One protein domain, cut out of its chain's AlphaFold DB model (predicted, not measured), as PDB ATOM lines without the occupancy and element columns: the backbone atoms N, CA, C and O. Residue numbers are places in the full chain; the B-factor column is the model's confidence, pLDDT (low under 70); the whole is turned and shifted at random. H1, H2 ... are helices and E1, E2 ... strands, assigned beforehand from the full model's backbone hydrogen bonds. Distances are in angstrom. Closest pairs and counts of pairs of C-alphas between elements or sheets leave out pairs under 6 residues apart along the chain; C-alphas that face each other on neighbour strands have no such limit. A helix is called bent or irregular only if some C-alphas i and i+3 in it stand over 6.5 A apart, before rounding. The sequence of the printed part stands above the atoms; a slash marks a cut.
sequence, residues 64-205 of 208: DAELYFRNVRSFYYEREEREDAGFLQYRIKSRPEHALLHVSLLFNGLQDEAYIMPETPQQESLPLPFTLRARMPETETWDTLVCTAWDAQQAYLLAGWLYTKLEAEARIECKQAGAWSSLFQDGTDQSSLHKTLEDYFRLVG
ATOM      1  N   ASP A  64      68.184 -33.358   2.319       94.81
ATOM      2  CA  ASP A  64      68.172 -34.816   2.197       94.81
ATOM      3  C   ASP A  64      66.962 -35.326   1.397       94.81
ATOM      4  O   ASP A  64      67.111 -36.205   0.539       94.81
ATOM      5  N   ALA A  65      65.779 -34.751   1.628       95.00
ATOM      6  CA  ALA A  65      64.569 -35.064   0.879       95.00
ATOM      7  C   ALA A  65      64.656 -34.577  -0.572       95.00
ATOM      8  O   ALA A  65      64.245 -35.311  -1.476       95.00
ATOM      9  N   GLU A  66      65.239 -33.398  -0.819       94.75
ATOM     10  CA  GLU A  66      65.494 -32.914  -2.179       94.75
ATOM     11  C   GLU A  66      66.417 -33.877  -2.931       94.75
ATOM     12  O   GLU A  66      66.093 -34.334  -4.033       94.75
ATOM     13  N   LEU A  67      67.555 -34.232  -2.327       94.81
ATOM     14  CA  LEU A  67      68.541 -35.117  -2.934       94.81
ATOM     15  C   LEU A  67      67.945 -36.500  -3.221       94.81
ATOM     16  O   LEU A  67      68.158 -37.064  -4.300       94.81
ATOM     17  N   TYR A  68      67.163 -37.036  -2.280       95.06
ATOM     18  CA  TYR A  68      66.431 -38.284  -2.471       95.06
ATOM     19  C   TYR A  68      65.433 -38.179  -3.626       95.06
ATOM     20  O   TYR A  68      65.426 -39.032  -4.518       95.06
ATOM     21  N   PHE A  69      64.608 -37.129  -3.655       95.44
ATOM     22  CA  PHE A  69      63.619 -36.952  -4.709       95.44
ATOM     23  C   PHE A  69      64.291 -36.830  -6.074       95.44
ATOM     24  O   PHE A  69      63.926 -37.549  -7.000       95.44
ATOM     25  N   ARG A  70      65.331 -36.004  -6.194       93.44
ATOM     26  CA  ARG A  70      66.049 -35.783  -7.454       93.44
ATOM     27  C   ARG A  70      66.750 -37.033  -7.973       93.44
ATOM     28  O   ARG A  70      66.720 -37.249  -9.182       93.44
ATOM     29  N   ASN A  71      67.324 -37.862  -7.104       95.31
ATOM     30  CA  ASN A  71      68.078 -39.048  -7.525       95.31
ATOM     31  C   ASN A  71      67.220 -40.311  -7.674       95.31
ATOM     32  O   ASN A  71      67.556 -41.181  -8.476       95.31
ATOM     33  N   VAL A  72      66.137 -40.433  -6.903       94.56
ATOM     34  CA  VAL A  72      65.337 -41.666  -6.824       94.56
ATOM     35  C   VAL A  72      63.944 -41.471  -7.410       94.56
ATOM     36  O   VAL A  72      63.518 -42.242  -8.270       94.56
ATOM     37  N   ARG A  73      63.202 -40.460  -6.946       94.94
ATOM     38  CA  ARG A  73      61.773 -40.322  -7.281       94.94
ATOM     39  C   ARG A  73      61.525 -39.605  -8.599       94.94
ATOM     40  O   ARG A  73      60.603 -39.992  -9.310       94.94
ATOM     41  N   SER A  74      62.367 -38.646  -8.974       94.44
ATOM     42  CA  SER A  74      62.224 -37.816 -10.178       94.44
ATOM     43  C   SER A  74      62.112 -38.638 -11.466       94.44
ATOM     44  O   SER A  74      61.437 -38.224 -12.404       94.44
ATOM     45  N   PHE A  75      62.691 -39.845 -11.498       95.56
ATOM     46  CA  PHE A  75      62.606 -40.772 -12.627       95.56
ATOM     47  C   PHE A  75      61.156 -41.111 -13.023       95.56
ATOM     48  O   PHE A  75      60.854 -41.268 -14.213       95.56
ATOM     49  N   TYR A  76      60.244 -41.179 -12.050       96.12
ATOM     50  CA  TYR A  76      58.823 -41.476 -12.269       96.12
ATOM     51  C   TYR A  76      58.009 -40.268 -12.748       96.12
ATOM     52  O   TYR A  76      56.820 -40.411 -13.040       96.12
ATOM     53  N   TYR A  77      58.640 -39.099 -12.855       96.75
ATOM     54  CA  TYR A  77      57.998 -37.850 -13.229       96.75
ATOM     55  C   TYR A  77      58.498 -37.355 -14.587       96.75
ATOM     56  O   TYR A  77      59.626 -37.607 -15.018       96.75
ATOM     57  N   GLU A  78      57.612 -36.670 -15.289       95.12
ATOM     58  CA  GLU A  78      57.935 -35.764 -16.381       95.12
ATOM     59  C   GLU A  78      58.323 -34.430 -15.762       95.12
ATOM     60  O   GLU A  78      57.618 -33.940 -14.878       95.12
ATOM     61  N   ARG A  79      59.446 -33.867 -16.206       94.12
ATOM     62  CA  ARG A  79      59.951 -32.582 -15.730       94.12
ATOM     63  C   ARG A  79      59.755 -31.537 -16.818       94.12
ATOM     64  O   ARG A  79      60.275 -31.712 -17.917       94.12
ATOM     65  N   GLU A  80      59.065 -30.462 -16.479       91.94
ATOM     66  CA  GLU A  80      58.911 -29.262 -17.296       91.94
ATOM     67  C   GLU A  80      59.510 -28.074 -16.540       91.94
ATOM     68  O   GLU A  80      59.325 -27.942 -15.330       91.94
ATOM     69  N   GLU A  81      60.283 -27.245 -17.233       88.62
ATOM     70  CA  GLU A  81      60.859 -26.032 -16.660       88.62
ATOM     71  C   GLU A  81      60.001 -24.844 -17.078       88.62
ATOM     72  O   GLU A  81      59.808 -24.584 -18.265       88.62
ATOM     73  N   ARG A  82      59.455 -24.145 -16.085       82.44
ATOM     74  CA  ARG A  82      58.671 -22.933 -16.285       82.44
ATOM     75  C   ARG A  82      59.607 -21.736 -16.294       82.44
ATOM     76  O   ARG A  82      59.909 -21.173 -15.243       82.44
ATOM     77  N   GLU A  83      60.090 -21.376 -17.483       76.88
ATOM     78  CA  GLU A  83      61.019 -20.250 -17.683       76.88
ATOM     79  C   GLU A  83      60.447 -18.908 -17.195       76.88
ATOM     80  O   GLU A  83      61.195 -18.010 -16.817       76.88
ATOM     81  N   ASP A  84      59.120 -18.774 -17.168       77.44
ATOM     82  CA  ASP A  84      58.393 -17.587 -16.716       77.44
ATOM     83  C   ASP A  84      58.511 -17.341 -15.206       77.44
ATOM     84  O   ASP A  84      58.570 -16.190 -14.772       77.44
ATOM     85  N   ALA A  85      58.560 -18.410 -14.409       78.62
ATOM     86  CA  ALA A  85      58.538 -18.334 -12.949       78.62
ATOM     87  C   ALA A  85      59.770 -18.956 -12.267       78.62
ATOM     88  O   ALA A  85      59.936 -18.820 -11.056       78.62
ATOM     89  N   GLY A  86      60.638 -19.631 -13.024       84.50
ATOM     90  CA  GLY A  86      61.812 -20.330 -12.498       84.50
ATOM     91  C   GLY A  86      61.472 -21.584 -11.686       84.50
ATOM     92  O   GLY A  86      62.282 -22.024 -10.873       84.50
ATOM     93  N   PHE A  87      60.276 -22.153 -11.878       90.88
ATOM     94  CA  PHE A  87      59.854 -23.374 -11.193       90.88
ATOM     95  C   PHE A  87      60.144 -24.621 -12.028       90.88
ATOM     96  O   PHE A  87      59.979 -24.636 -13.248       90.88
ATOM     97  N   LEU A  88      60.493 -25.711 -11.345       93.56
ATOM     98  CA  LEU A  88      60.502 -27.047 -11.932       93.56
ATOM     99  C   LEU A  88      59.178 -27.737 -11.626       93.56
ATOM    100  O   LEU A  88      58.848 -27.979 -10.467       93.56
ATOM    101  N   GLN A  89      58.434 -28.071 -12.670       94.38
ATOM    102  CA  GLN A  89      57.154 -28.753 -12.576       94.38
ATOM    103  C   GLN A  89      57.341 -30.245 -12.836       94.38
ATOM    104  O   GLN A  89      57.866 -30.657 -13.871       94.38
ATOM    105  N   TYR A  90      56.894 -31.065 -11.892       95.50
ATOM    106  CA  TYR A  90      56.953 -32.516 -11.960       95.50
ATOM    107  C   TYR A  90      55.545 -33.089 -12.050       95.50
ATOM    108  O   TYR A  90      54.739 -32.931 -11.130       95.50
ATOM    109  N   ARG A  91      55.254 -33.818 -13.130       94.88
ATOM    110  CA  ARG A  91      53.992 -34.552 -13.291       94.88
ATOM    111  C   ARG A  91      54.252 -36.051 -13.347       94.88
ATOM    112  O   ARG A  91      55.111 -36.501 -14.100       94.88
ATOM    113  N   ILE A  92      53.533 -36.842 -12.555       94.88
ATOM    114  CA  ILE A  92      53.770 -38.290 -12.506       94.88
ATOM    115  C   ILE A  92      53.425 -38.934 -13.859       94.88
ATOM    116  O   ILE A  92      52.393 -38.622 -14.458       94.88
ATOM    117  N   LYS A  93      54.288 -39.830 -14.353       94.06
ATOM    118  CA  LYS A  93      54.115 -40.517 -15.650       94.06
ATOM    119  C   LYS A  93      52.967 -41.521 -15.648       94.06
ATOM    120  O   LYS A  93      52.397 -41.806 -16.688       94.06
ATOM    121  N   SER A  94      52.631 -42.075 -14.484       91.25
ATOM    122  CA  SER A  94      51.547 -43.053 -14.338       91.25
ATOM    123  C   SER A  94      50.162 -42.414 -14.237       91.25
ATOM    124  O   SER A  94      49.199 -43.112 -13.908       91.25
ATOM    125  N   ARG A  95      50.042 -41.093 -14.431       88.81
ATOM    126  CA  ARG A  95      48.743 -40.427 -14.352       88.81
ATOM    127  C   ARG A  95      47.842 -40.910 -15.502       88.81
ATOM    128  O   ARG A  95      48.306 -40.961 -16.637       88.81
ATOM    129  N   PRO A  96      46.586 -41.280 -15.223       87.50
ATOM    130  CA  PRO A  96      45.591 -41.536 -16.269       87.50
ATOM    131  C   PRO A  96      45.319 -40.245 -17.052       87.50
ATOM    132  O   PRO A  96      45.306 -39.176 -16.459       87.50
ATOM    133  N   GLU A  97      45.063 -40.304 -18.354       83.44
ATOM    134  CA  GLU A  97      44.726 -39.091 -19.127       83.44
ATOM    135  C   GLU A  97      43.291 -38.605 -18.867       83.44
ATOM    136  O   GLU A  97      42.967 -37.438 -19.076       83.44
ATOM    137  N   HIS A  98      42.415 -39.500 -18.404       82.88
ATOM    138  CA  HIS A  98      40.982 -39.258 -18.227       82.88
ATOM    139  C   HIS A  98      40.571 -38.868 -16.804       82.88
ATOM    140  O   HIS A  98      39.385 -38.611 -16.579       82.88
ATOM    141  N   ALA A  99      41.495 -38.816 -15.836       84.38
ATOM    142  CA  ALA A  99      41.113 -38.417 -14.482       84.38
ATOM    143  C   ALA A  99      40.765 -36.928 -14.417       84.38
ATOM    144  O   ALA A  99      41.397 -36.079 -15.037       84.38
ATOM    145  N   LEU A 100      39.756 -36.606 -13.609       84.75
ATOM    146  CA  LEU A 100      39.256 -35.237 -13.471       84.75
ATOM    147  C   LEU A 100      40.201 -34.321 -12.688       84.75
ATOM    148  O   LEU A 100      40.070 -33.103 -12.768       84.75
ATOM    149  N   LEU A 101      41.116 -34.901 -11.912       88.31
ATOM    150  CA  LEU A 101      42.092 -34.181 -11.110       88.31
ATOM    151  C   LEU A 101      43.461 -34.832 -11.258       88.31
ATOM    152  O   LEU A 101      43.646 -36.025 -11.004       88.31
ATOM    153  N   HIS A 102      44.434 -33.998 -11.581       90.62
ATOM    154  CA  HIS A 102      45.844 -34.296 -11.434       90.62
ATOM    155  C   HIS A 102      46.448 -33.395 -10.377       90.62
ATOM    156  O   HIS A 102      45.921 -32.335 -10.056       90.62
ATOM    157  N   VAL A 103      47.575 -33.832  -9.840       93.06
ATOM    158  CA  VAL A 103      48.417 -33.005  -8.991       93.06
ATOM    159  C   VAL A 103      49.813 -33.039  -9.580       93.06
ATOM    160  O   VAL A 103      50.336 -34.117  -9.879       93.06
ATOM    161  N   SER A 104      50.393 -31.862  -9.758       94.00
ATOM    162  CA  SER A 104      51.799 -31.684 -10.076       94.00
ATOM    163  C   SER A 104      52.536 -31.090  -8.880       94.00
ATOM    164  O   SER A 104      51.943 -30.456  -8.001       94.00
ATOM    165  N   LEU A 105      53.839 -31.348  -8.834       95.56
ATOM    166  CA  LEU A 105      54.732 -30.786  -7.830       95.56
ATOM    167  C   LEU A 105      55.498 -29.640  -8.477       95.56
ATOM    168  O   LEU A 105      56.154 -29.841  -9.498       95.56
ATOM    169  N   LEU A 106      55.425 -28.456  -7.888       94.62
ATOM    170  CA  LEU A 106      56.221 -27.304  -8.285       94.62
ATOM    171  C   LEU A 106      57.366 -27.156  -7.296       94.62
ATOM    172  O   LEU A 106      57.135 -27.049  -6.095       94.62
ATOM    173  N   PHE A 107      58.594 -27.147  -7.791       95.06
ATOM    174  CA  PHE A 107      59.786 -26.975  -6.977       95.06
ATOM    175  C   PHE A 107      60.452 -25.638  -7.286       95.06
ATOM    176  O   PHE A 107      60.780 -25.352  -8.441       95.06
ATOM    177  N   ASN A 108      60.665 -24.843  -6.240       93.69
ATOM    178  CA  ASN A 108      61.440 -23.618  -6.271       93.69
ATOM    179  C   ASN A 108      62.827 -23.860  -5.673       93.69
ATOM    180  O   ASN A 108      63.012 -23.778  -4.459       93.69
ATOM    181  N   GLY A 109      63.811 -24.099  -6.539       88.19
ATOM    182  CA  GLY A 109      65.192 -24.323  -6.107       88.19
ATOM    183  C   GLY A 109      65.900 -23.083  -5.552       88.19
ATOM    184  O   GLY A 109      67.008 -23.210  -5.052       88.19
ATOM    185  N   LEU A 110      65.313 -21.883  -5.653       89.88
ATOM    186  CA  LEU A 110      65.892 -20.665  -5.067       89.88
ATOM    187  C   LEU A 110      65.474 -20.453  -3.609       89.88
ATOM    188  O   LEU A 110      66.150 -19.726  -2.885       89.88
ATOM    189  N   GLN A 111      64.338 -21.027  -3.207       93.31
ATOM    190  CA  GLN A 111      63.755 -20.857  -1.874       93.31
ATOM    191  C   GLN A 111      63.730 -22.164  -1.071       93.31
ATOM    192  O   GLN A 111      63.275 -22.153   0.067       93.31
ATOM    193  N   ASP A 112      64.211 -23.268  -1.650       94.56
ATOM    194  CA  ASP A 112      64.107 -24.620  -1.091       94.56
ATOM    195  C   ASP A 112      62.657 -24.959  -0.718       94.56
ATOM    196  O   ASP A 112      62.357 -25.422   0.385       94.56
ATOM    197  N   GLU A 113      61.735 -24.669  -1.639       95.44
ATOM    198  CA  GLU A 113      60.296 -24.803  -1.420       95.44
ATOM    199  C   GLU A 113      59.635 -25.700  -2.463       95.44
ATOM    200  O   GLU A 113      59.954 -25.662  -3.653       95.44
ATOM    201  N   ALA A 114      58.662 -26.489  -2.010       96.00
ATOM    202  CA  ALA A 114      57.805 -27.289  -2.867       96.00
ATOM    203  C   ALA A 114      56.328 -26.969  -2.637       96.00
ATOM    204  O   ALA A 114      55.815 -26.948  -1.513       96.00
ATOM    205  N   TYR A 115      55.618 -26.822  -3.747       95.38
ATOM    206  CA  TYR A 115      54.196 -26.540  -3.803       95.38
ATOM    207  C   TYR A 115      53.465 -27.646  -4.559       95.38
ATOM    208  O   TYR A 115      54.030 -28.327  -5.415       95.38
ATOM    209  N   ILE A 116      52.183 -27.807  -4.251       94.12
ATOM    210  CA  ILE A 116      51.270 -28.649  -5.018       94.12
ATOM    211  C   ILE A 116      50.438 -27.757  -5.924       94.12
ATOM    212  O   ILE A 116      49.890 -26.754  -5.469       94.12
ATOM    213  N   MET A 117      50.297 -28.161  -7.182       92.31
ATOM    214  CA  MET A 117      49.372 -27.533  -8.111       92.31
ATOM    215  C   MET A 117      48.365 -28.569  -8.620       92.31
ATOM    216  O   MET A 117      48.746 -29.538  -9.277       92.31
ATOM    217  N   PRO A 118      47.076 -28.417  -8.285       91.06
ATOM    218  CA  PRO A 118      46.019 -29.247  -8.836       91.06
ATOM    219  C   PRO A 118      45.655 -28.793 -10.252       91.06
ATOM    220  O   PRO A 118      45.350 -27.625 -10.505       91.06
ATOM    221  N   GLU A 119      45.633 -29.753 -11.165       89.81
ATOM    222  CA  GLU A 119      45.451 -29.549 -12.599       89.81
ATOM    223  C   GLU A 119      44.293 -30.407 -13.111       89.81
ATOM    224  O   GLU A 119      43.838 -31.349 -12.455       89.81
ATOM    225  N   THR A 120      43.842 -30.105 -14.321       85.06
ATOM    226  CA  THR A 120      42.927 -30.965 -15.081       85.06
ATOM    227  C   THR A 120      43.602 -31.351 -16.398       85.06
ATOM    228  O   THR A 120      44.487 -30.628 -16.847       85.06
ATOM    229  N   PRO A 121      43.186 -32.433 -17.079       80.50
ATOM    230  CA  PRO A 121      43.785 -32.814 -18.363       80.50
ATOM    231  C   PRO A 121      43.769 -31.698 -19.421       80.50
ATOM    232  O   PRO A 121      44.590 -31.684 -20.332       80.50
ATOM    233  N   GLN A 122      42.812 -30.772 -19.318       75.44
ATOM    234  CA  GLN A 122      42.554 -29.720 -20.303       75.44
ATOM    235  C   GLN A 122      43.141 -28.359 -19.904       75.44
ATOM    236  O   GLN A 122      43.250 -27.476 -20.753       75.44
ATOM    237  N   GLN A 123      43.471 -28.157 -18.625       73.50
ATOM    238  CA  GLN A 123      43.908 -26.868 -18.087       73.50
ATOM    239  C   GLN A 123      44.959 -27.058 -16.994       73.50
ATOM    240  O   GLN A 123      44.804 -27.902 -16.112       73.50
ATOM    241  N   GLU A 124      45.968 -26.186 -17.003       71.75
ATOM    242  CA  GLU A 124      47.078 -26.184 -16.039       71.75
ATOM    243  C   GLU A 124      46.641 -25.954 -14.587       71.75
ATOM    244  O   GLU A 124      47.369 -26.295 -13.665       71.75
ATOM    245  N   SER A 125      45.446 -25.400 -14.374       75.31
ATOM    246  CA  SER A 125      44.848 -25.216 -13.052       75.31
ATOM    247  C   SER A 125      43.396 -25.664 -13.064       75.31
ATOM    248  O   SER A 125      42.671 -25.392 -14.025       75.31
ATOM    249  N   LEU A 126      42.945 -26.284 -11.979       78.62
ATOM    250  CA  LEU A 126      41.553 -26.700 -11.852       78.62
ATOM    251  C   LEU A 126      40.620 -25.478 -11.680       78.62
ATOM    252  O   LEU A 126      40.918 -24.591 -10.872       78.62
ATOM    253  N   PRO A 127      39.510 -25.385 -12.442       79.50
ATOM    254  CA  PRO A 127      38.644 -24.210 -12.423       79.50
ATOM    255  C   PRO A 127      37.992 -23.990 -11.055       79.50
ATOM    256  O   PRO A 127      37.429 -24.903 -10.450       79.50
ATOM    257  N   LEU A 128      38.047 -22.742 -10.587       82.12
ATOM    258  CA  LEU A 128      37.424 -22.289  -9.346       82.12
ATOM    259  C   LEU A 128      36.043 -21.658  -9.603       82.12
ATOM    260  O   LEU A 128      35.824 -21.080 -10.670       82.12
ATOM    261  N   PRO A 129      35.137 -21.668  -8.610       86.94
ATOM    262  CA  PRO A 129      35.208 -22.443  -7.373       86.94
ATOM    263  C   PRO A 129      34.822 -23.908  -7.620       86.94
ATOM    264  O   PRO A 129      33.990 -24.207  -8.478       86.94
ATOM    265  N   PHE A 130      35.355 -24.818  -6.811       86.94
ATOM    266  CA  PHE A 130      34.910 -26.213  -6.793       86.94
ATOM    267  C   PHE A 130      34.709 -26.689  -5.357       86.94
ATOM    268  O   PHE A 130      35.181 -26.090  -4.387       86.94
ATOM    269  N   THR A 131      33.935 -27.758  -5.211       90.44
ATOM    270  CA  THR A 131      33.654 -28.360  -3.908       90.44
ATOM    271  C   THR A 131      33.945 -29.841  -3.984       90.44
ATOM    272  O   THR A 131      33.411 -30.526  -4.854       90.44
ATOM    273  N   LEU A 132      34.765 -30.338  -3.068       91.88
ATOM    274  CA  LEU A 132      34.987 -31.762  -2.893       91.88
ATOM    275  C   LEU A 132      34.165 -32.259  -1.721       91.88
ATOM    276  O   LEU A 132      34.014 -31.565  -0.718       91.88
ATOM    277  N   ARG A 133      33.664 -33.483  -1.838       93.44
ATOM    278  CA  ARG A 133      33.121 -34.220  -0.706       93.44
ATOM    279  C   ARG A 133      33.709 -35.618  -0.664       93.44
ATOM    280  O   ARG A 133      33.881 -36.242  -1.707       93.44
ATOM    281  N   ALA A 134      33.996 -36.109   0.530       93.06
ATOM    282  CA  ALA A 134      34.471 -37.465   0.747       93.06
ATOM    283  C   ALA A 134      33.504 -38.206   1.667       93.06
ATOM    284  O   ALA A 134      33.122 -37.680   2.713       93.06
ATOM    285  N   ARG A 135      33.125 -39.427   1.283       91.88
ATOM    286  CA  ARG A 135      32.367 -40.349   2.134       91.88
ATOM    287  C   ARG A 135      33.317 -41.373   2.729       91.88
ATOM    288  O   ARG A 135      33.904 -42.165   1.993       91.88
ATOM    289  N   MET A 136      33.429 -41.355   4.052       88.31
ATOM    290  CA  MET A 136      34.207 -42.343   4.799       88.31
ATOM    291  C   MET A 136      33.468 -43.692   4.817       88.31
ATOM    292  O   MET A 136      32.239 -43.692   4.970       88.31
ATOM    293  N   PRO A 137      34.176 -44.830   4.700       85.19
ATOM    294  CA  PRO A 137      33.552 -46.152   4.752       85.19
ATOM    295  C   PRO A 137      32.984 -46.483   6.140       85.19
ATOM    296  O   PRO A 137      31.976 -47.175   6.234       85.19
ATOM    297  N   GLU A 138      33.590 -45.963   7.210       80.81
ATOM    298  CA  GLU A 138      33.241 -46.329   8.590       80.81
ATOM    299  C   GLU A 138      32.057 -45.543   9.168       80.81
ATOM    300  O   GLU A 138      31.210 -46.105   9.857       80.81
ATOM    301  N   THR A 139      31.993 -44.233   8.914       78.31
ATOM    302  CA  THR A 139      31.051 -43.327   9.596       78.31
ATOM    303  C   THR A 139      29.875 -42.894   8.725       78.31
ATOM    304  O   THR A 139      28.979 -42.215   9.217       78.31
ATOM    305  N   GLU A 140      29.894 -43.217   7.427       80.56
ATOM    306  CA  GLU A 140      28.969 -42.713   6.395       80.56
ATOM    307  C   GLU A 140      28.812 -41.178   6.335       80.56
ATOM    308  O   GLU A 140      27.978 -40.656   5.591       80.56
ATOM    309  N   THR A 141      29.629 -40.428   7.074       86.50
ATOM    310  CA  THR A 141      29.599 -38.968   7.099       86.50
ATOM    311  C   THR A 141      30.279 -38.402   5.863       86.50
ATOM    312  O   THR A 141      31.356 -38.860   5.469       86.50
ATOM    313  N   TRP A 142      29.675 -37.360   5.297       88.31
ATOM    314  CA  TRP A 142      30.296 -36.568   4.246       88.31
ATOM    315  C   TRP A 142      31.128 -35.455   4.860       88.31
ATOM    316  O   TRP A 142      30.601 -34.599   5.567       88.31
ATOM    317  N   ASP A 143      32.415 -35.455   4.548       91.69
ATOM    318  CA  ASP A 143      33.289 -34.318   4.802       91.69
ATOM    319  C   ASP A 143      33.393 -33.481   3.527       91.69
ATOM    320  O   ASP A 143      33.476 -34.050   2.439       91.69
ATOM    321  N   THR A 144      33.340 -32.156   3.640       91.44
ATOM    322  CA  THR A 144      33.255 -31.247   2.487       91.44
ATOM    323  C   THR A 144      34.356 -30.202   2.549       91.44
ATOM    324  O   THR A 144      34.491 -29.500   3.547       91.44
ATOM    325  N   LEU A 145      35.088 -30.048   1.448       91.81
ATOM    326  CA  LEU A 145      36.100 -29.017   1.267       91.81
ATOM    327  C   LEU A 145      35.663 -28.073   0.144       91.81
ATOM    328  O   LEU A 145      35.378 -28.509  -0.973       91.81
ATOM    329  N   VAL A 146      35.602 -26.778   0.441       90.75
ATOM    330  CA  VAL A 146      35.274 -25.736  -0.538       90.75
ATOM    331  C   VAL A 146      36.545 -24.967  -0.862       90.75
ATOM    332  O   VAL A 146      37.162 -24.397   0.035       90.75
ATOM    333  N   CYS A 147      36.904 -24.924  -2.140       88.00
ATOM    334  CA  CYS A 147      38.060 -24.181  -2.624       88.00
ATOM    335  C   CYS A 147      37.575 -22.986  -3.447       88.00
ATOM    336  O   CYS A 147      36.872 -23.147  -4.451       88.00
ATOM    337  N   THR A 148      37.930 -21.783  -2.999       88.06
ATOM    338  CA  THR A 148      37.496 -20.519  -3.615       88.06
ATOM    339  C   THR A 148      38.637 -19.760  -4.279       88.06
ATOM    340  O   THR A 148      38.373 -18.974  -5.186       88.06
ATOM    341  N   ALA A 149      39.886 -20.004  -3.871       88.56
ATOM    342  CA  ALA A 149      41.071 -19.367  -4.427       88.56
ATOM    343  C   ALA A 149      42.252 -20.344  -4.499       88.56
ATOM    344  O   ALA A 149      42.346 -21.295  -3.726       88.56
ATOM    345  N   TRP A 150      43.164 -20.090  -5.437       85.88
ATOM    346  CA  TRP A 150      44.442 -20.787  -5.513       85.88
ATOM    347  C   TRP A 150      45.505 -19.939  -4.836       85.88
ATOM    348  O   TRP A 150      46.103 -19.059  -5.449       85.88
ATOM    349  N   ASP A 151      45.714 -20.207  -3.555       90.69
ATOM    350  CA  ASP A 151      46.919 -19.806  -2.845       90.69
ATOM    351  C   ASP A 151      47.681 -21.064  -2.395       90.69
ATOM    352  O   ASP A 151      47.125 -22.169  -2.338       90.69
ATOM    353  N   ALA A 152      48.976 -20.911  -2.112       91.06
ATOM    354  CA  ALA A 152      49.837 -22.025  -1.720       91.06
ATOM    355  C   ALA A 152      49.310 -22.768  -0.479       91.06
ATOM    356  O   ALA A 152      49.428 -23.989  -0.379       91.06
ATOM    357  N   GLN A 153      48.685 -22.043   0.454       92.31
ATOM    358  CA  GLN A 153      48.140 -22.608   1.682       92.31
ATOM    359  C   GLN A 153      46.891 -23.454   1.406       92.31
ATOM    360  O   GLN A 153      46.792 -24.569   1.909       92.31
ATOM    361  N   GLN A 154      45.959 -22.983   0.582       91.38
ATOM    362  CA  GLN A 154      44.769 -23.721   0.169       91.38
ATOM    363  C   GLN A 154      45.142 -24.960  -0.637       91.38
ATOM    364  O   GLN A 154      44.566 -26.019  -0.401       91.38
ATOM    365  N   ALA A 155      46.130 -24.863  -1.530       92.75
ATOM    366  CA  ALA A 155      46.634 -26.019  -2.262       92.75
ATOM    367  C   ALA A 155      47.241 -27.074  -1.319       92.75
ATOM    368  O   ALA A 155      46.971 -28.267  -1.462       92.75
ATOM    369  N   TYR A 156      47.988 -26.640  -0.300       94.12
ATOM    370  CA  TYR A 156      48.526 -27.524   0.735       94.12
ATOM    371  C   TYR A 156      47.428 -28.168   1.597       94.12
ATOM    372  O   TYR A 156      47.455 -29.373   1.843       94.12
ATOM    373  N   LEU A 157      46.430 -27.392   2.031       93.19
ATOM    374  CA  LEU A 157      45.301 -27.913   2.808       93.19
ATOM    375  C   LEU A 157      44.472 -28.908   1.993       93.19
ATOM    376  O   LEU A 157      44.091 -29.957   2.511       93.19
ATOM    377  N   LEU A 158      44.251 -28.622   0.709       93.62
ATOM    378  CA  LEU A 158      43.625 -29.542  -0.235       93.62
ATOM    379  C   LEU A 158      44.420 -30.843  -0.351       93.62
ATOM    380  O   LEU A 158      43.831 -31.917  -0.274       93.62
ATOM    381  N   ALA A 159      45.741 -30.759  -0.505       94.69
ATOM    382  CA  ALA A 159      46.610 -31.926  -0.578       94.69
ATOM    383  C   ALA A 159      46.535 -32.784   0.690       94.69
ATOM    384  O   ALA A 159      46.407 -34.004   0.601       94.69
ATOM    385  N   GLY A 160      46.570 -32.152   1.866       94.25
ATOM    386  CA  GLY A 160      46.488 -32.846   3.151       94.25
ATOM    387  C   GLY A 160      45.126 -33.500   3.361       94.25
ATOM    388  O   GLY A 160      45.047 -34.656   3.786       94.25
ATOM    389  N   TRP A 161      44.056 -32.790   2.995       94.31
ATOM    390  CA  TRP A 161      42.700 -33.323   3.009       94.31
ATOM    391  C   TRP A 161      42.580 -34.527   2.071       94.31
ATOM    392  O   TRP A 161      42.185 -35.600   2.520       94.31
ATOM    393  N   LEU A 162      43.002 -34.397   0.808       94.38
ATOM    394  CA  LEU A 162      42.980 -35.485  -0.173       94.38
ATOM    395  C   LEU A 162      43.773 -36.698   0.313       94.38
ATOM    396  O   LEU A 162      43.233 -37.798   0.307       94.38
ATOM    397  N   TYR A 163      45.010 -36.509   0.771       94.56
ATOM    398  CA  TYR A 163      45.858 -37.605   1.242       94.56
ATOM    399  C   TYR A 163      45.204 -38.370   2.398       94.56
ATOM    400  O   TYR A 163      45.075 -39.588   2.333       94.56
ATOM    401  N   THR A 164      44.664 -37.652   3.388       92.88
ATOM    402  CA  THR A 164      43.963 -38.262   4.530       92.88
ATOM    403  C   THR A 164      42.732 -39.059   4.086       92.88
ATOM    404  O   THR A 164      42.461 -40.138   4.611       92.88
ATOM    405  N   LYS A 165      41.965 -38.546   3.115       93.44
ATOM    406  CA  LYS A 165      40.786 -39.253   2.589       93.44
ATOM    407  C   LYS A 165      41.162 -40.457   1.732       93.44
ATOM    408  O   LYS A 165      40.448 -41.453   1.765       93.44
ATOM    409  N   LEU A 166      42.266 -40.382   0.997       92.19
ATOM    410  CA  LEU A 166      42.764 -41.483   0.180       92.19
ATOM    411  C   LEU A 166      43.326 -42.631   1.027       92.19
ATOM    412  O   LEU A 166      43.023 -43.778   0.718       92.19
ATOM    413  N   GLU A 167      44.068 -42.328   2.096       91.00
ATOM    414  CA  GLU A 167      44.537 -43.312   3.092       91.00
ATOM    415  C   GLU A 167      43.363 -44.054   3.749       91.00
ATOM    416  O   GLU A 167      43.430 -45.256   3.981       91.00
ATOM    417  N   ALA A 168      42.250 -43.356   3.992       90.19
ATOM    418  CA  ALA A 168      41.027 -43.945   4.539       90.19
ATOM    419  C   ALA A 168      40.133 -44.643   3.490       90.19
ATOM    420  O   ALA A 168      38.980 -44.957   3.791       90.19
ATOM    421  N   GLU A 169      40.618 -44.816   2.255       89.81
ATOM    422  CA  GLU A 169      39.875 -45.394   1.124       89.81
ATOM    423  C   GLU A 169      38.502 -44.727   0.884       89.81
ATOM    424  O   GLU A 169      37.537 -45.349   0.430       89.81
ATOM    425  N   ALA A 170      38.387 -43.434   1.200       90.06
ATOM    426  CA  ALA A 170      37.132 -42.706   1.099       90.06
ATOM    427  C   ALA A 170      36.743 -42.460  -0.364       90.06
ATOM    428  O   ALA A 170      37.575 -42.161  -1.225       90.06
ATOM    429  N   ARG A 171      35.437 -42.495  -0.644       89.31
ATOM    430  CA  ARG A 171      34.916 -42.147  -1.971       89.31
ATOM    431  C   ARG A 171      34.856 -40.631  -2.119       89.31
ATOM    432  O   ARG A 171      34.091 -39.983  -1.404       89.31
ATOM    433  N   ILE A 172      35.627 -40.087  -3.059       91.88
ATOM    434  CA  ILE A 172      35.737 -38.642  -3.297       91.88
ATOM    435  C   ILE A 172      34.932 -38.239  -4.534       91.88
ATOM    436  O   ILE A 172      35.061 -38.824  -5.610       91.88
ATOM    437  N   GLU A 173      34.111 -37.208  -4.381       91.62
ATOM    438  CA  GLU A 173      33.308 -36.619  -5.447       91.62
ATOM    439  C   GLU A 173      33.579 -35.121  -5.544       91.62
ATOM    440  O   GLU A 173      33.800 -34.444  -4.539       91.62
ATOM    441  N   CYS A 174      33.540 -34.602  -6.765       89.69
ATOM    442  CA  CYS A 174      33.752 -33.197  -7.069       89.69
ATOM    443  C   CYS A 174      32.469 -32.580  -7.617       89.69
ATOM    444  O   CYS A 174      31.758 -33.196  -8.411       89.69
ATOM    445  N   LYS A 175      32.169 -31.355  -7.191       89.44
ATOM    446  CA  LYS A 175      31.098 -30.538  -7.744       89.44
ATOM    447  C   LYS A 175      31.686 -29.480  -8.660       89.44
ATOM    448  O   LYS A 175      32.322 -28.538  -8.185       89.44
ATOM    449  N   GLN A 176      31.395 -29.602  -9.950       78.81
ATOM    450  CA  GLN A 176      31.689 -28.588 -10.963       78.81
ATOM    451  C   GLN A 176      30.391 -28.220 -11.685       78.81
ATOM    452  O   GLN A 176      29.561 -29.083 -11.968       78.81
ATOM    453  N   ALA A 177      30.168 -26.922 -11.918       77.88
ATOM    454  CA  ALA A 177      28.977 -26.400 -12.604       77.88
ATOM    455  C   ALA A 177      27.617 -26.908 -12.054       77.88
ATOM    456  O   ALA A 177      26.625 -26.975 -12.772       77.88
ATOM    457  N   GLY A 178      27.555 -27.266 -10.765       81.88
ATOM    458  CA  GLY A 178      26.329 -27.715 -10.100       81.88
ATOM    459  C   GLY A 178      26.113 -29.231 -10.046       81.88
ATOM    460  O   GLY A 178      25.302 -29.669  -9.229       81.88
ATOM    461  N   ALA A 179      26.855 -30.024 -10.821       86.75
ATOM    462  CA  ALA A 179      26.741 -31.484 -10.850       86.75
ATOM    463  C   ALA A 179      27.849 -32.157 -10.029       86.75
ATOM    464  O   ALA A 179      28.985 -31.690 -10.023       86.75
ATOM    465  N   TRP A 180      27.509 -33.252  -9.344       88.56
ATOM    466  CA  TRP A 180      28.478 -34.105  -8.654       88.56
ATOM    467  C   TRP A 180      28.979 -35.191  -9.600       88.56
ATOM    468  O   TRP A 180      28.178 -35.944 -10.156       88.56
ATOM    469  N   SER A 181      30.292 -35.295  -9.743       87.62
ATOM    470  CA  SER A 181      30.967 -36.370 -10.463       87.62
ATOM    471  C   SER A 181      31.937 -37.097  -9.534       87.62
ATOM    472  O   SER A 181      32.506 -36.511  -8.611       87.62
ATOM    473  N   SER A 182      32.114 -38.399  -9.761       88.12
ATOM    474  CA  SER A 182      33.171 -39.160  -9.087       88.12
ATOM    475  C   SER A 182      34.523 -38.629  -9.542       88.12
ATOM    476  O   SER A 182      34.737 -38.492 -10.745       88.12
ATOM    477  N   LEU A 183      35.418 -38.327  -8.597       85.06
ATOM    478  CA  LEU A 183      36.749 -37.800  -8.917       85.06
ATOM    479  C   LEU A 183      37.610 -38.846  -9.638       85.06
ATOM    480  O   LEU A 183      38.381 -38.511 -10.534       85.06
ATOM    481  N   PHE A 184      37.426 -40.106  -9.247       84.25
ATOM    482  CA  PHE A 184      38.098 -41.270  -9.808       84.25
ATOM    483  C   PHE A 184      37.082 -42.110 -10.568       84.25
ATOM    484  O   PHE A 184      35.978 -42.362 -10.063       84.25
ATOM    485  N   GLN A 185      37.446 -42.519 -11.780       75.75
ATOM    486  CA  GLN A 185      36.675 -43.492 -12.550       75.75
ATOM    487  C   GLN A 185      37.272 -44.887 -12.357       75.75
ATOM    488  O   GLN A 185      36.520 -45.843 -12.173       75.75
ATOM    489  N   ASP A 186      38.606 -44.963 -12.276       73.38
ATOM    490  CA  ASP A 186      39.362 -46.198 -12.091       73.38
ATOM    491  C   ASP A 186      40.224 -46.173 -10.818       73.38
ATOM    492  O   ASP A 186      40.687 -45.126 -10.359       73.38
ATOM    493  N   GLY A 187      40.522 -47.353 -10.262       72.50
ATOM    494  CA  GLY A 187      41.434 -47.478  -9.111       72.50
ATOM    495  C   GLY A 187      42.873 -47.036  -9.419       72.50
ATOM    496  O   GLY A 187      43.618 -46.630  -8.525       72.50
ATOM    497  N   THR A 188      43.267 -47.062 -10.695       72.62
ATOM    498  CA  THR A 188      44.578 -46.578 -11.148       72.62
ATOM    499  C   THR A 188      44.736 -45.079 -10.894       72.62
ATOM    500  O   THR A 188      45.796 -44.658 -10.419       72.62
ATOM    501  N   ASP A 189      43.673 -44.297 -11.114       79.88
ATOM    502  CA  ASP A 189      43.634 -42.845 -10.908       79.88
ATOM    503  C   ASP A 189      43.964 -42.494  -9.458       79.88
ATOM    504  O   ASP A 189      44.825 -41.654  -9.175       79.88
ATOM    505  N   GLN A 190      43.324 -43.221  -8.541       87.50
ATOM    506  CA  GLN A 190      43.510 -43.071  -7.107       87.50
ATOM    507  C   GLN A 190      44.954 -43.384  -6.700       87.50
ATOM    508  O   GLN A 190      45.555 -42.646  -5.920       87.50
ATOM    509  N   SER A 191      45.540 -44.445  -7.265       90.19
ATOM    510  CA  SER A 191      46.894 -44.885  -6.917       90.19
ATOM    511  C   SER A 191      47.977 -43.888  -7.340       90.19
ATOM    512  O   SER A 191      48.941 -43.674  -6.603       90.19
ATOM    513  N   SER A 192      47.829 -43.260  -8.510       91.94
ATOM    514  CA  SER A 192      48.784 -42.267  -9.008       91.94
ATOM    515  C   SER A 192      48.693 -40.973  -8.210       91.94
ATOM    516  O   SER A 192      49.726 -40.440  -7.813       91.94
ATOM    517  N   LEU A 193      47.477 -40.510  -7.904       93.38
ATOM    518  CA  LEU A 193      47.284 -39.340  -7.051       93.38
ATOM    519  C   LEU A 193      47.826 -39.577  -5.636       93.38
ATOM    520  O   LEU A 193      48.550 -38.732  -5.115       93.38
ATOM    521  N   HIS A 194      47.531 -40.737  -5.043       94.31
ATOM    522  CA  HIS A 194      48.043 -41.111  -3.724       94.31
ATOM    523  C   HIS A 194      49.573 -41.073  -3.689       94.31
ATOM    524  O   HIS A 194      50.146 -40.436  -2.813       94.31
ATOM    525  N   LYS A 195      50.239 -41.678  -4.682       94.44
ATOM    526  CA  LYS A 195      51.708 -41.668  -4.788       94.44
ATOM    527  C   LYS A 195      52.280 -40.260  -4.913       94.44
ATOM    528  O   LYS A 195      53.286 -39.970  -4.276       94.44
ATOM    529  N   THR A 196      51.659 -39.393  -5.712       95.62
ATOM    530  CA  THR A 196      52.121 -38.006  -5.858       95.62
ATOM    531  C   THR A 196      52.014 -37.234  -4.544       95.62
ATOM    532  O   THR A 196      52.942 -36.518  -4.178       95.62
ATOM    533  N   LEU A 197      50.909 -37.394  -3.812       95.88
ATOM    534  CA  LEU A 197      50.719 -36.746  -2.512       95.88
ATOM    535  C   LEU A 197      51.669 -37.313  -1.449       95.88
ATOM    536  O   LEU A 197      52.264 -36.552  -0.692       95.88
ATOM    537  N   GLU A 198      51.862 -38.631  -1.426       95.12
ATOM    538  CA  GLU A 198      52.831 -39.299  -0.553       95.12
ATOM    539  C   GLU A 198      54.254 -38.778  -0.809       95.12
ATOM    540  O   GLU A 198      54.976 -38.432   0.129       95.12
ATOM    541  N   ASP A 199      54.650 -38.666  -2.080       95.69
ATOM    542  CA  ASP A 199      55.949 -38.119  -2.474       95.69
ATOM    543  C   ASP A 199      56.100 -36.653  -2.076       95.69
ATOM    544  O   ASP A 199      57.160 -36.272  -1.586       95.69
ATOM    545  N   TYR A 200      55.051 -35.844  -2.241       96.25
ATOM    546  CA  TYR A 200      55.055 -34.455  -1.794       96.25
ATOM    547  C   TYR A 200      55.268 -34.345  -0.286       96.25
ATOM    548  O   TYR A 200      56.150 -33.616   0.160       96.25
ATOM    549  N   PHE A 201      54.496 -35.085   0.513       95.31
ATOM    550  CA  PHE A 201      54.612 -35.014   1.968       95.31
ATOM    551  C   PHE A 201      55.938 -35.573   2.478       95.31
ATOM    552  O   PHE A 201      56.443 -35.086   3.489       95.31
ATOM    553  N   ARG A 202      56.555 -36.526   1.769       93.31
ATOM    554  CA  ARG A 202      57.959 -36.889   2.010       93.31
ATOM    555  C   ARG A 202      58.911 -35.755   1.655       93.31
ATOM    556  O   ARG A 202      59.809 -35.463   2.438       93.31
ATOM    557  N   LEU A 203      58.700 -35.107   0.510       93.94
ATOM    558  CA  LEU A 203      59.541 -34.015   0.027       93.94
ATOM    559  C   LEU A 203      59.553 -32.832   1.002       93.94
ATOM    560  O   LEU A 203      60.619 -32.305   1.274       93.94
ATOM    561  N   VAL A 204      58.413 -32.462   1.593       94.12
ATOM    562  CA  VAL A 204      58.332 -31.392   2.612       94.12
ATOM    563  C   VAL A 204      58.594 -31.880   4.050       94.12
ATOM    564  O   VAL A 204      58.318 -31.175   5.022       94.12
ATOM    565  N   GLY A 205      59.075 -33.117   4.222       90.00
ATOM    566  CA  GLY A 205      59.465 -33.674   5.521       90.00
ATOM    567  C   GLY A 205      58.314 -33.968   6.494       90.00
ATOM    568  O   GLY A 205      58.546 -34.119   7.695       90.00
TER     569      GLY A 205
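What this domain is: This is residues 64 to 205 of the 208 residues of an uncharacterized protein of Leptolyngbya sp. SIO3F4 (UniProt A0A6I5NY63). Two strongly twisted four-stranded sheets, the second only just so, lie toward the two ends of the longest axis with helix H2 between them, packed on one face of the sheet E6 E5 E7 E8 and on E4 at the edge of the other. H3 covers one face of the sheet E1 E2 E3 E4, and H1 lies at its far end, away from the second sheet. The printed part has 142 residues, with three named helices and eight named strands in the order H1 E1 E2 E3 E4 E5 E6 H2 E7 E8 H3; both sheets are antiparallel. The class is mixed, helices and strands. The whole is compact, with a radius of gyration of the C-alphas of 15.0 A and spans of 42 by 29 by 26 A.

Where its parts are: H1, residues 64 to 76, begins with C-alpha 64 at (68.172, -34.816, 2.197) and is 18.5 A long; it is irregular, but only just: C-alphas 71 and 74 are 6.54 A apart. E1 is residues 77 to 82, E2 87 to 92, E3 102 to 108, 19.6 A long, and E4 113 to 119, 19.2 A long. E5 is residues 130 to 135 and E6 142 to 147. H2, residues 152 to 167, is 22.5 A long. E7 is residues 171 to 176 and E8 179 to 182. H3, residues 187 to 203, is 24.3 A long and ends with C-alpha 203 at (59.541, -34.015, 0.027).

How they stand to each other: E1 to E4 form a meander, each strand the antiparallel neighbour of the one before: N 80 and O 89 are 2.9 A apart, N 90 and O 105 2.8 A, N 104 and O 117 2.9 A. H1 and H3 are on the same face of this sheet, two layers; H3 runs along E3, at 13 degrees on the local plane, at a height of 8.7 A. H3, with residues 199 to 203 alone, touches H1 at a shallow tilt of 24 degrees, opposite ways; the closest C-alphas, of Ala 65 and Leu 203, are 5.2 A apart. H2 is on this sheet too; its closest C-alphas to E4 are those of Ala 155 and Ile 116, 6.0 A. H2 touches H3 at a steep tilt of 54 degrees, opposite ways; the closest C-alphas are those of Tyr 163 and Leu 197, 6.2 A. The second sheet runs E6 E5 E7 E8: N 132 and O 145 are 2.8 A apart, N 133 and O 173 2.9 A, N 174 and O 181 2.8 A. H2 is on one face of it, two layers again, at a height of 9.9 A and along E5 at 19 degrees on the local plane. E6, H2 and E7 form a split strand-helix-strand unit, E5 between the two strands, with a right-handed crossover. In H2 and H3 every O i to N i+4 pair is within hydrogen-bond range; in H1 6 of 9 are.

The domain as a whole: The two C-alphas farthest apart, of Glu 83 and Thr 139, are 46.6 A apart. The printed part has no cut and no long link. Mean pLDDT of the printed part is 89.4, and no printed residue is under 70.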